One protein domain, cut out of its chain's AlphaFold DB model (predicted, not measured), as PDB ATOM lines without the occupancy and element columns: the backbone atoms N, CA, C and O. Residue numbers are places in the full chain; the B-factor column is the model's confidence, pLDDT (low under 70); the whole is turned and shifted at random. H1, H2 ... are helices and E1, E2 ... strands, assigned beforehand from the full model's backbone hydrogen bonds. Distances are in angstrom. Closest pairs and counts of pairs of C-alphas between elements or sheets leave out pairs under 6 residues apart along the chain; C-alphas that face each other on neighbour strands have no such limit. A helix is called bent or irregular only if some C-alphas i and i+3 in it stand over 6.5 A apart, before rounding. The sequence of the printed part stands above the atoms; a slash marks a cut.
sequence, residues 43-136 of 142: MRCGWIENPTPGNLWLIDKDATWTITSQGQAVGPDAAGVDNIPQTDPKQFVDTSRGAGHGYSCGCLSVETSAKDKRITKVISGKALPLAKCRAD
ATOM      1  N   MET A  43      15.484  96.986 -10.343       94.94
ATOM      2  CA  MET A  43      14.519  98.045 -10.637       94.94
ATOM      3  C   MET A  43      13.107  97.582 -10.276       94.94
ATOM      4  O   MET A  43      12.600  96.632 -10.876       94.94
ATOM      5  N   ARG A  44      12.448  98.286  -9.355       96.06
ATOM      6  CA  ARG A  44      11.055  98.026  -8.966       96.06
ATOM      7  C   ARG A  44      10.197  99.262  -9.178       96.06
ATOM      8  O   ARG A  44      10.568 100.356  -8.765       96.06
ATOM      9  N   CYS A  45       9.057  99.087  -9.839       96.69
ATOM     10  CA  CYS A  45       8.137 100.164 -10.195       96.69
ATOM     11  C   CYS A  45       6.746  99.868  -9.655       96.69
ATOM     12  O   CYS A  45       6.245  98.758  -9.826       96.69
ATOM     13  N   GLY A  46       6.110 100.869  -9.059       97.00
ATOM     14  CA  GLY A  46       4.785 100.703  -8.492       97.00
ATOM     15  C   GLY A  46       4.352 101.881  -7.636       97.00
ATOM     16  O   GLY A  46       4.817 103.013  -7.815       97.00
ATOM     17  N   TRP A  47       3.440 101.601  -6.712       97.62
ATOM     18  CA  TRP A  47       2.966 102.579  -5.746       97.62
ATOM     19  C   TRP A  47       4.007 102.782  -4.654       97.62
ATOM     20  O   TRP A  47       4.470 101.816  -4.057       97.62
ATOM     21  N   ILE A  48       4.365 104.034  -4.390       96.69
ATOM     22  CA  ILE A  48       5.130 104.418  -3.206       96.69
ATOM     23  C   ILE A  48       4.106 104.933  -2.199       96.69
ATOM     24  O   ILE A  48       3.498 105.980  -2.422       96.69
ATOM     25  N   GLU A  49       3.878 104.175  -1.133       95.50
ATOM     26  CA  GLU A  49       2.805 104.431  -0.173       95.50
ATOM     27  C   GLU A  49       3.366 104.738   1.215       95.50
ATOM     28  O   GLU A  49       4.184 103.998   1.758       95.50
ATOM     29  N   ASN A  50       2.895 105.838   1.791       94.12
ATOM     30  CA  ASN A  50       3.136 106.259   3.162       94.12
ATOM     31  C   ASN A  50       1.770 106.456   3.830       94.12
ATOM     32  O   ASN A  50       1.247 107.570   3.804       94.12
ATOM     33  N   PRO A  51       1.155 105.405   4.391       89.38
ATOM     34  CA  PRO A  51      -0.196 105.500   4.942       89.38
ATOM     35  C   PRO A  51      -0.221 106.164   6.324       89.38
ATOM     36  O   PRO A  51      -1.251 106.678   6.753       89.38
ATOM     37  N   THR A  52       0.901 106.130   7.049       90.62
ATOM     38  CA  THR A  52       1.036 106.647   8.418       90.62
ATOM     39  C   THR A  52       2.486 107.047   8.715       90.62
ATOM     40  O   THR A  52       3.406 106.491   8.111       90.62
ATOM     41  N   PRO A  53       2.725 107.946   9.691       89.88
ATOM     42  CA  PRO A  53       4.073 108.365  10.064       89.88
ATOM     43  C   PRO A  53       5.018 107.191  10.350       89.88
ATOM     44  O   PRO A  53       4.713 106.304  11.152       89.88
ATOM     45  N   GLY A  54       6.192 107.226   9.714       91.62
ATOM     46  CA  GLY A  54       7.249 106.223   9.868       91.62
ATOM     47  C   GLY A  54       7.105 104.991   8.970       91.62
ATOM     48  O   GLY A  54       8.044 104.202   8.890       91.62
ATOM     49  N   ASN A  55       5.983 104.825   8.266       94.94
ATOM     50  CA  ASN A  55       5.778 103.714   7.339       94.94
ATOM     51  C   ASN A  55       5.959 104.174   5.894       94.94
ATOM     52  O   ASN A  55       5.407 105.192   5.480       94.94
ATOM     53  N   LEU A  56       6.721 103.398   5.129       96.31
ATOM     54  CA  LEU A  56       6.935 103.638   3.710       96.31
ATOM     55  C   LEU A  56       7.117 102.310   2.988       96.31
ATOM     56  O   LEU A  56       7.978 101.507   3.366       96.31
ATOM     57  N   TRP A  57       6.331 102.094   1.937       97.06
ATOM     58  CA  TRP A  57       6.322 100.859   1.160       97.06
ATOM     59  C   TRP A  57       6.429 101.138  -0.337       97.06
ATOM     60  O   TRP A  57       5.986 102.180  -0.819       97.06
ATOM     61  N   LEU A  58       6.982 100.174  -1.072       97.56
ATOM     62  CA  LEU A  58       6.826 100.074  -2.520       97.56
ATOM     63  C   LEU A  58       5.933  98.873  -2.829       97.56
ATOM     64  O   LEU A  58       6.256  97.754  -2.445       97.56
ATOM     65  N   ILE A  59       4.825  99.093  -3.525       97.62
ATOM     66  CA  ILE A  59       3.890  98.043  -3.931       97.62
ATOM     67  C   ILE A  59       3.979  97.894  -5.441       97.62
ATOM     68  O   ILE A  59       3.531  98.768  -6.184       97.62
ATOM     69  N   ASP A  60       4.558  96.785  -5.887       96.75
ATOM     70  CA  ASP A  60       4.617  96.411  -7.296       96.75
ATOM     71  C   ASP A  60       3.758  95.169  -7.580       96.75
ATOM     72  O   ASP A  60       2.975  94.716  -6.743       96.75
ATOM     73  N   LYS A  61       3.880  94.624  -8.793       95.62
ATOM     74  CA  LYS A  61       3.171  93.407  -9.212       95.62
ATOM     75  C   LYS A  61       3.556  92.151  -8.418       95.62
ATOM     76  O   LYS A  61       2.815  91.174  -8.452       95.62
ATOM     77  N   ASP A  62       4.723  92.141  -7.774       94.88
ATOM     78  CA  ASP A  62       5.274  90.951  -7.128       94.88
ATOM     79  C   ASP A  62       4.946  90.938  -5.633       94.88
ATOM     80  O   ASP A  62       4.585  89.894  -5.086       94.88
ATOM     81  N   ALA A  63       5.091  92.083  -4.956       95.56
ATOM     82  CA  ALA A  63       4.830  92.195  -3.527       95.56
ATOM     83  C   ALA A  63       4.688  93.647  -3.041       95.56
ATOM     84  O   ALA A  63       5.016  94.617  -3.723       95.56
ATOM     85  N   THR A  64       4.263  93.765  -1.783       97.12
ATOM     86  CA  THR A  64       4.518  94.941  -0.949       97.12
ATOM     87  C   THR A  64       5.895  94.801  -0.315       97.12
ATOM     88  O   THR A  64       6.150  93.852   0.429       97.12
ATOM     89  N   TRP A  65       6.768  95.756  -0.603       97.56
ATOM     90  CA  TRP A  65       8.134  95.834  -0.116       97.56
ATOM     91  C   TRP A  65       8.238  96.905   0.958       97.56
ATOM     92  O   TRP A  65       8.015  98.086   0.690       97.56
ATOM     93  N   THR A  66       8.607  96.509   2.176       97.75
ATOM     94  CA  THR A  66       8.791  97.479   3.262       97.75
ATOM     95  C   THR A  66      10.110  98.228   3.102       97.75
ATOM     96  O   THR A  66      11.155  97.588   2.992       97.75
ATOM     97  N   ILE A  67      10.068  99.564   3.119       97.44
ATOM     98  CA  ILE A  67      11.248 100.443   3.090       97.44
ATOM     99  C   ILE A  67      11.541 100.957   4.504       97.44
ATOM    100  O   ILE A  67      12.645 100.773   5.013       97.44
ATOM    101  N   THR A  68      10.540 101.554   5.153       97.19
ATOM    102  CA  THR A  68      10.601 101.970   6.562       97.19
ATOM    103  C   THR A  68       9.387 101.451   7.311       97.19
ATOM    104  O   THR A  68       8.334 101.181   6.723       97.19
ATOM    105  N   SER A  69       9.537 101.305   8.622       96.44
ATOM    106  CA  SER A  69       8.419 100.958   9.497       96.44
ATOM    107  C   SER A  69       8.479 101.747  10.786       96.44
ATOM    108  O   SER A  69       9.568 102.008  11.301       96.44
ATOM    109  N   GLN A  70       7.318 102.099  11.329       95.19
ATOM    110  CA  GLN A  70       7.245 102.866  12.565       95.19
ATOM    111  C   GLN A  70       8.026 102.170  13.692       95.19
ATOM    112  O   GLN A  70       7.781 101.006  14.006       95.19
ATOM    113  N   GLY A  71       9.001 102.881  14.267       93.06
ATOM    114  CA  GLY A  71       9.873 102.347  15.316       93.06
ATOM    115  C   GLY A  71      10.705 101.131  14.890       93.06
ATOM    116  O   GLY A  71      11.095 100.352  15.752       93.06
ATOM    117  N   GLN A  72      10.935 100.937  13.584       92.88
ATOM    118  CA  GLN A  72      11.660  99.788  13.024       92.88
ATOM    119  C   GLN A  72      11.048  98.427  13.410       92.88
ATOM    120  O   GLN A  72      11.741  97.412  13.486       92.88
ATOM    121  N   ALA A  73       9.726  98.392  13.628       92.44
ATOM    122  CA  ALA A  73       9.000  97.230  14.141       92.44
ATOM    123  C   ALA A  73       9.158  95.950  13.299       92.44
ATOM    124  O   ALA A  73       9.066  94.849  13.835       92.44
ATOM    125  N   VAL A  74       9.397  96.081  11.989       90.75
ATOM    126  CA  VAL A  74       9.600  94.942  11.072       90.75
ATOM    127  C   VAL A  74      11.017  94.887  10.491       90.75
ATOM    128  O   VAL A  74      11.252  94.216   9.485       90.75
ATOM    129  N   GLY A  75      11.964  95.599  11.109       92.56
ATOM    130  CA  GLY A  75      13.376  95.639  10.732       92.56
ATOM    131  C   GLY A  75      13.916  97.062  10.545       92.56
ATOM    132  O   GLY A  75      13.137  98.019  10.504       92.56
ATOM    133  N   PRO A  76      15.247  97.202  10.397       95.19
ATOM    134  CA  PRO A  76      15.902  98.494  10.221       95.19
ATOM    135  C   PRO A  76      15.456  99.166   8.923       95.19
ATOM    136  O   PRO A  76      15.190  98.484   7.927       95.19
ATOM    137  N   ASP A  77      15.401 100.493   8.929       96.38
ATOM    138  CA  ASP A  77      15.076 101.275   7.737       96.38
ATOM    139  C   ASP A  77      16.069 100.996   6.605       96.38
ATOM    140  O   ASP A  77      17.253 100.732   6.842       96.38
ATOM    141  N   ALA A  78      15.583 101.041   5.366       96.69
ATOM    142  CA  ALA A  78      16.440 100.869   4.205       96.69
ATOM    143  C   ALA A  78      17.562 101.921   4.194       96.69
ATOM    144  O   ALA A  78      17.337 103.101   4.454       96.69
ATOM    145  N   ALA A  79      18.779 101.534   3.826       96.94
ATOM    146  CA  ALA A  79      19.827 102.519   3.590       96.94
ATOM    147  C   ALA A  79      19.453 103.418   2.394       96.94
ATOM    148  O   ALA A  79      18.939 102.935   1.387       96.94
ATOM    149  N   GLY A  80      19.728 104.722   2.472       95.06
ATOM    150  CA  GLY A  80      19.503 105.642   1.351       95.06
ATOM    151  C   GLY A  80      18.037 105.990   1.074       95.06
ATOM    152  O   GLY A  80      17.721 106.332  -0.060       95.06
ATOM    153  N   VAL A  81      17.141 105.932   2.070       93.38
ATOM    154  CA  VAL A  81      15.732 106.373   1.933       93.38
ATOM    155  C   VAL A  81      15.613 107.778   1.327       93.38
ATOM    156  O   VAL A  81      14.691 108.032   0.559       93.38
ATOM    157  N   ASP A  82      16.580 108.660   1.581       93.25
ATOM    158  CA  ASP A  82      16.627 110.019   1.023       93.25
ATOM    159  C   ASP A  82      16.754 110.060  -0.514       93.25
ATOM    160  O   ASP A  82      16.500 111.091  -1.133       93.25
ATOM    161  N   ASN A  83      17.112 108.939  -1.152       94.25
ATOM    162  CA  ASN A  83      17.172 108.800  -2.610       94.25
ATOM    163  C   ASN A  83      15.795 108.547  -3.247       94.25
ATOM    164  O   ASN A  83      15.686 108.469  -4.476       94.25
ATOM    165  N   ILE A  84      14.747 108.370  -2.438       92.25
ATOM    166  CA  ILE A  84      13.377 108.250  -2.932       92.25
ATOM    167  C   ILE A  84      12.960 109.603  -3.519       92.25
ATOM    168  O   ILE A  84      13.128 110.643  -2.882       92.25
ATOM    169  N   PRO A  85      12.421 109.619  -4.746       87.25
ATOM    170  CA  PRO A  85      12.136 110.855  -5.445       87.25
ATOM    171  C   PRO A  85      11.042 111.632  -4.715       87.25
ATOM    172  O   PRO A  85       9.989 111.086  -4.369       87.25
ATOM    173  N   GLN A  86      11.258 112.935  -4.553       83.44
ATOM    174  CA  GLN A  86      10.187 113.821  -4.119       83.44
ATOM    175  C   GLN A  86       9.054 113.764  -5.142       83.44
ATOM    176  O   GLN A  86       9.267 113.891  -6.351       83.44
ATOM    177  N   THR A  87       7.842 113.531  -4.653       78.25
ATOM    178  CA  THR A  87       6.670 113.474  -5.519       78.25
ATOM    179  C   THR A  87       6.156 114.894  -5.751       78.25
ATOM    180  O   THR A  87       5.990 115.652  -4.799       78.25
ATOM    181  N   ASP A  88       5.876 115.249  -7.009       87.19
ATOM    182  CA  ASP A  88       5.094 116.448  -7.334       87.19
ATOM    183  C   ASP A  88       3.755 116.389  -6.570       87.19
ATOM    184  O   ASP A  88       3.045 115.389  -6.706       87.19
ATOM    185  N   PRO A  89       3.360 117.424  -5.809       85.88
ATOM    186  CA  PRO A  89       2.076 117.452  -5.107       85.88
ATOM    187  C   PRO A  89       0.861 117.136  -5.996       85.88
ATOM    188  O   PRO A  89      -0.134 116.604  -5.516       85.88
ATOM    189  N   LYS A  90       0.929 117.415  -7.306       90.62
ATOM    190  CA  LYS A  90      -0.122 117.070  -8.283       90.62
ATOM    191  C   LYS A  90      -0.149 115.584  -8.658       90.62
ATOM    192  O   LYS A  90      -1.132 115.112  -9.222       90.62
ATOM    193  N   GLN A  91       0.939 114.863  -8.402       94.31
ATOM    194  CA  GLN A  91       1.113 113.425  -8.639       94.31
ATOM    195  C   GLN A  91       1.115 112.626  -7.328       94.31
ATOM    196  O   GLN A  91       1.610 111.499  -7.278       94.31
ATOM    197  N   PHE A  92       0.527 113.200  -6.282       93.56
ATOM    198  CA  PHE A  92       0.338 112.587  -4.981       93.56
ATOM    199  C   PHE A  92      -1.151 112.572  -4.628       93.56
ATOM    200  O   PHE A  92      -1.886 113.508  -4.948       93.56
ATOM    201  N   VAL A  93      -1.602 111.504  -3.975       94.06
ATOM    202  CA  VAL A  93      -2.953 111.417  -3.415       94.06
ATOM    203  C   VAL A  93      -2.839 111.330  -1.907       94.06
ATOM    204  O   VAL A  93      -2.412 110.305  -1.388       94.06
ATOM    205  N   ASP A  94      -3.257 112.388  -1.216       91.69
ATOM    206  CA  ASP A  94      -3.383 112.390   0.240       91.69
ATOM    207  C   ASP A  94      -4.625 111.582   0.654       91.69
ATOM    208  O   ASP A  94      -5.745 111.856   0.216       91.69
ATOM    209  N   THR A  95      -4.419 110.580   1.503       90.62
ATOM    210  CA  THR A  95      -5.466 109.700   2.058       90.62
ATOM    211  C   THR A  95      -5.765 110.001   3.532       90.62
ATOM    212  O   THR A  95      -6.627 109.384   4.154       90.62
ATOM    213  N   SER A  96      -5.090 111.004   4.086       87.88
ATOM    214  CA  SER A  96      -5.005 111.347   5.506       87.88
ATOM    215  C   SER A  96      -5.584 112.718   5.856       87.88
ATOM    216  O   SER A  96      -5.292 113.276   6.912       87.88
ATOM    217  N   ARG A  97      -6.447 113.262   4.988       86.31
ATOM    218  CA  ARG A  97      -7.112 114.568   5.164       86.31
ATOM    219  C   ARG A  97      -6.133 115.742   5.324       86.31
ATOM    220  O   ARG A  97      -6.397 116.654   6.103       86.31
ATOM    221  N   GLY A  98      -5.033 115.743   4.571       82.75
ATOM    222  CA  GLY A  98      -4.076 116.854   4.556       82.75
ATOM    223  C   GLY A  98      -2.917 116.702   5.540       82.75
ATOM    224  O   GLY A  98      -2.134 117.635   5.692       82.75
ATOM    225  N   ALA A  99      -2.790 115.549   6.203       85.00
ATOM    226  CA  ALA A  99      -1.635 115.244   7.044       85.00
ATOM    227  C   ALA A  99      -0.398 114.814   6.228       85.00
ATOM    228  O   ALA A  99       0.649 114.551   6.814       85.00
ATOM    229  N   GLY A 100      -0.488 114.759   4.892       85.44
ATOM    230  CA  GLY A 100       0.641 114.435   4.020       85.44
ATOM    231  C   GLY A 100       0.926 112.937   3.884       85.44
ATOM    232  O   GLY A 100       1.976 112.570   3.361       85.44
ATOM    233  N   HIS A 101       0.009 112.072   4.322       90.19
ATOM    234  CA  HIS A 101       0.095 110.619   4.166       90.19
ATOM    235  C   HIS A 101      -0.823 110.136   3.044       90.19
ATOM    236  O   HIS A 101      -1.963 110.580   2.887       90.19
ATOM    237  N   GLY A 102      -0.315 109.229   2.225       93.62
ATOM    238  CA  GLY A 102      -0.932 108.849   0.971       93.62
ATOM    239  C   GLY A 102       0.025 108.104   0.063       93.62
ATOM    240  O   GLY A 102       0.982 107.487   0.528       93.62
ATOM    241  N   TYR A 103      -0.229 108.168  -1.240       95.19
ATOM    242  CA  TYR A 103       0.534 107.402  -2.217       95.19
ATOM    243  C   TYR A 103       0.884 108.200  -3.471       95.19
ATOM    244  O   TYR A 103       0.177 109.118  -3.900       95.19
ATOM    245  N   SER A 104       1.989 107.798  -4.087       95.88
ATOM    246  CA  SER A 104       2.455 108.271  -5.385       95.88
ATOM    247  C   SER A 104       2.896 107.111  -6.272       95.88
ATOM    248  O   SER A 104       2.846 105.950  -5.877       95.88
ATOM    249  N   CYS A 105       3.282 107.412  -7.510       96.94
ATOM    250  CA  CYS A 105       3.774 106.427  -8.469       96.94
ATOM    251  C   CYS A 105       5.267 106.657  -8.722       96.94
ATOM    252  O   CYS A 105       5.694 107.799  -8.912       96.94
ATOM    253  N   GLY A 106       6.070 105.595  -8.776       95.94
ATOM    254  CA  GLY A 106       7.505 105.731  -9.014       95.94
ATOM    255  C   GLY A 106       8.217 104.427  -9.348       95.94
ATOM    256  O   GLY A 106       7.649 103.343  -9.253       95.94
ATOM    257  N   CYS A 107       9.481 104.557  -9.742       96.31
ATOM    258  CA  CYS A 107      10.419 103.446  -9.879       96.31
ATOM    259  C   CYS A 107      11.643 103.692  -9.003       96.31
ATOM    260  O   CYS A 107      12.176 104.805  -9.007       96.31
ATOM    261  N   LEU A 108      12.106 102.662  -8.303       96.56
ATOM    262  CA  LEU A 108      13.301 102.686  -7.471       96.56
ATOM    263  C   LEU A 108      14.300 101.632  -7.961       96.56
ATOM    264  O   LEU A 108      13.914 100.506  -8.272       96.56
ATOM    265  N   SER A 109      15.582 101.991  -7.987       96.44
ATOM    266  CA  SER A 109      16.690 101.037  -8.081       96.44
ATOM    267  C   SER A 109      17.090 100.650  -6.661       96.44
ATOM    268  O   SER A 109      17.470 101.523  -5.875       96.44
ATOM    269  N   VAL A 110      16.955  99.374  -6.302       96.81
ATOM    270  CA  VAL A 110      16.998  98.918  -4.903       96.81
ATOM    271  C   VAL A 110      17.782  97.624  -4.712       96.81
ATOM    272  O   VAL A 110      17.942  96.823  -5.627       96.81
ATOM    273  N   GLU A 111      18.233  97.388  -3.485       96.31
ATOM    274  CA  GLU A 111      18.581  96.051  -2.998       96.31
ATOM    275  C   GLU A 111      17.417  95.539  -2.134       96.31
ATOM    276  O   GLU A 111      16.840  96.301  -1.350       96.31
ATOM    277  N   THR A 112      17.040  94.266  -2.290       95.38
ATOM    278  CA  THR A 112      15.869  93.672  -1.627       95.38
ATOM    279  C   THR A 112      16.222  92.410  -0.838       95.38
ATOM    280  O   THR A 112      17.093  91.629  -1.217       95.38
ATOM    281  N   SER A 113      15.503  92.180   0.265       94.31
ATOM    282  CA  SER A 113      15.382  90.873   0.916       94.31
ATOM    283  C   SER A 113      14.027  90.281   0.542       94.31
ATOM    284  O   SER A 113      12.994  90.664   1.096       94.31
ATOM    285  N   ALA A 114      14.017  89.337  -0.400       91.38
ATOM    286  CA  ALA A 114      12.794  88.641  -0.808       91.38
ATOM    287  C   ALA A 114      12.187  87.806   0.331       91.38
ATOM    288  O   ALA A 114      10.966  87.691   0.426       91.38
ATOM    289  N   LYS A 115      13.031  87.262   1.221       92.94
ATOM    290  CA  LYS A 115      12.599  86.487   2.391       92.94
ATOM    291  C   LYS A 115      11.743  87.331   3.333       92.94
ATOM    292  O   LYS A 115      10.708  86.866   3.797       92.94
ATOM    293  N   ASP A 116      12.172  88.567   3.574       92.75
ATOM    294  CA  ASP A 116      11.516  89.465   4.526       92.75
ATOM    295  C   ASP A 116      10.521  90.416   3.837       92.75
ATOM    296  O   ASP A 116       9.827  91.173   4.512       92.75
ATOM    297  N   LYS A 117      10.449  90.387   2.496       95.56
ATOM    298  CA  LYS A 117       9.716  91.347   1.651       95.56
ATOM    299  C   LYS A 117      10.084  92.795   1.985       95.56
ATOM    300  O   LYS A 117       9.233  93.652   2.231       95.56
ATOM    301  N   ARG A 118      11.391  93.065   2.017       96.56
ATOM    302  CA  ARG A 118      11.954  94.374   2.371       96.56
ATOM    303  C   ARG A 118      12.849  94.912   1.274       96.56
ATOM    304  O   ARG A 118      13.565  94.153   0.629       96.56
ATOM    305  N   ILE A 119      12.861  96.226   1.129       97.62
ATOM    306  CA  ILE A 119      13.953  96.945   0.481       97.62
ATOM    307  C   ILE A 119      14.986  97.234   1.570       97.62
ATOM    308  O   ILE A 119      14.663  97.828   2.593       97.62
ATOM    309  N   THR A 120      16.218  96.772   1.381       96.62
ATOM    310  CA  THR A 120      17.322  96.984   2.330       96.62
ATOM    311  C   THR A 120      18.136  98.225   1.985       96.62
ATOM    312  O   THR A 120      18.775  98.801   2.864       96.62
ATOM    313  N   LYS A 121      18.094  98.668   0.723       97.00
ATOM    314  CA  LYS A 121      18.763  99.887   0.265       97.00
ATOM    315  C   LYS A 121      18.073 100.488  -0.951       97.00
ATOM    316  O   LYS A 121      17.749  99.770  -1.892       97.00
ATOM    317  N   VAL A 122      17.924 101.807  -0.956       97.19
ATOM    318  CA  VAL A 122      17.483 102.596  -2.107       97.19
ATOM    319  C   VAL A 122      18.691 103.296  -2.714       97.19
ATOM    320  O   VAL A 122      19.350 104.119  -2.081       97.19
ATOM    321  N   ILE A 123      19.002 102.939  -3.954       95.94
ATOM    322  CA  ILE A 123      20.174 103.438  -4.678       95.94
ATOM    323  C   ILE A 123      19.814 104.717  -5.431       95.94
ATOM    324  O   ILE A 123      20.566 105.685  -5.411       95.94
ATOM    325  N   SER A 124      18.655 104.726  -6.083       95.06
ATOM    326  CA  SER A 124      18.108 105.887  -6.781       95.06
ATOM    327  C   SER A 124      16.616 105.692  -7.030       95.06
ATOM    328  O   SER A 124      16.093 104.582  -6.900       95.06
ATOM    329  N   GLY A 125      15.922 106.754  -7.429       94.69
ATOM    330  CA  GLY A 125      14.534 106.635  -7.836       94.69
ATOM    331  C   GLY A 125      14.056 107.751  -8.749       94.69
ATOM    332  O   GLY A 125      14.698 108.785  -8.920       94.69
ATOM    333  N   LYS A 126      12.906 107.504  -9.372       94.88
ATOM    334  CA  LYS A 126      12.251 108.410 -10.311       94.88
ATOM    335  C   LYS A 126      10.752 108.441 -10.049       94.88
ATOM    336  O   LYS A 126      10.087 107.407 -10.130       94.88
ATOM    337  N   ALA A 127      10.223 109.633  -9.773       95.38
ATOM    338  CA  ALA A 127       8.786 109.843  -9.672       95.38
ATOM    339  C   ALA A 127       8.142 109.704 -11.056       95.38
ATOM    340  O   ALA A 127       8.695 110.139 -12.072       95.38
ATOM    341  N   LEU A 128       6.965 109.091 -11.093       95.06
ATOM    342  CA  LEU A 128       6.167 108.894 -12.292       95.06
ATOM    343  C   LEU A 128       4.787 109.543 -12.123       95.06
ATOM    344  O   LEU A 128       4.288 109.660 -11.004       95.06
ATOM    345  N   PRO A 129       4.119 109.929 -13.225       96.06
ATOM    346  CA  PRO A 129       2.736 110.373 -13.151       96.06
ATOM    347  C   PRO A 129       1.831 109.268 -12.595       96.06
ATOM    348  O   PRO A 129       1.937 108.119 -13.026       96.06
ATOM    349  N   LEU A 130       0.868 109.616 -11.737       95.75
ATOM    350  CA  LEU A 130      -0.113 108.674 -11.174       95.75
ATOM    351  C   LEU A 130      -0.827 107.866 -12.260       95.75
ATOM    352  O   LEU A 130      -1.119 106.688 -12.074       95.75
ATOM    353  N   ALA A 131      -1.085 108.491 -13.411       95.56
ATOM    354  CA  ALA A 131      -1.707 107.846 -14.562       95.56
ATOM    355  C   ALA A 131      -0.958 106.584 -15.025       95.56
ATOM    356  O   ALA A 131      -1.600 105.666 -15.525       95.56
ATOM    357  N   LYS A 132       0.370 106.508 -14.841       96.19
ATOM    358  CA  LYS A 132       1.157 105.315 -15.182       96.19
ATOM    359  C   LYS A 132       0.782 104.133 -14.299       96.19
ATOM    360  O   LYS A 132       0.380 103.111 -14.839       96.19
ATOM    361  N   CYS A 133       0.823 104.296 -12.979       96.50
ATOM    362  CA  CYS A 133       0.444 103.221 -12.065       96.50
ATOM    363  C   CYS A 133      -1.059 102.894 -12.149       96.50
ATOM    364  O   CYS A 133      -1.434 101.733 -12.095       96.50
ATOM    365  N   ARG A 134      -1.936 103.887 -12.381       95.69
ATOM    366  CA  ARG A 134      -3.382 103.640 -12.586       95.69
ATOM    367  C   ARG A 134      -3.692 102.834 -13.850       95.69
ATOM    368  O   ARG A 134      -4.701 102.138 -13.887       95.69
ATOM    369  N   ALA A 135      -2.884 102.989 -14.898       96.31
ATOM    370  CA  ALA A 135      -3.055 102.270 -16.156       96.31
ATOM    371  C   ALA A 135      -2.426 100.868 -16.132       96.31
ATOM    372  O   ALA A 135      -2.758 100.040 -16.983       96.31
ATOM    373  N   ASP A 136      -1.528 100.601 -15.182       96.00
ATOM    374  CA  ASP A 136      -0.879  99.307 -15.034       96.00
ATOM    375  C   ASP A 136      -1.808  98.313 -14.326       96.00
ATOM    376  O   ASP A 136      -2.091  98.415 -13.135       96.00
TER     377      ASP A 136
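Overview. This is residues 43 to 136 of the 142 residues of the protein "DUF4087 domain-containing protein" of Phyllobacterium brassicacearum (UniProt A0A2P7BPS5). One strongly bent and twisted sheet curls into a small, nearly closed barrel of E1, E2, E3, E6 and E5, with E3 coming round to E6. Short E4 extends the sheet beside the first residues of E5, and H1 packs on E5 and E1. The 94 printed residues hold E1 to E6, then H1: mostly strand, with neighbours antiparallel in two meanders, E1 E2 E3 and E4 E5 E6, each strand the antiparallel neighbour of the one before. The whole is compact, with a radius of gyration of the C-alphas of 12.3 A and spans of 32 by 26 by 21 A.

Arrangement. E1, residues 43 to 50, bends by 69 degrees at residue 46 and forms a hairpin with E2, residues 56 to 59; N 49 and O 57 are 2.9 A apart, within hydrogen-bond range. E3, residues 64 to 68, forms the next hairpin, with N 65 and O 58 at 2.8 A. E5, residues 102 to 113, has E1 on one side, with N 48 and O 104 at 2.9 A. On its other side are E4, residues 92 to 94, with N 93 and O 103 at 3.0 A, and E6, residues 118 to 128, with N 109 and O 124 at 2.9 A. E5 bends by 94 degrees at residue 109 and E6 by 100 degrees at residue 121; the closest C-alphas of E3 and E6, Thr 66 and Arg 118, are 4.5 A apart. H1, residues 130 to 135, is on the sheet at a height of 8.2 A; its closest C-alpha pair with E5 is Leu 130 and Cys 105, 5.2 A. Every O i to N i+4 pair in H1 is within hydrogen-bond range.

Along the chain. E1 begins at C-alpha 43 (14.519, 98.045, -10.637) and is 19.7 A long. E2 measures 9.9 A, E3 12.0 A and E4 6.4 A from first to last C-alpha. E5 is 24.3 A long and E6 21.4 A. H1, 8.6 A long, ends at C-alpha 135 (-3.055, 102.270, -16.156).

Size, cuts and confidence. The C-alphas of Lys 90 and Lys 115 are the two farthest apart, at 34.8 A. The link from E3 to E4, residues 69 to 91, is long. The printed part has no cut, and no printed residue is under 70 in pLDDT.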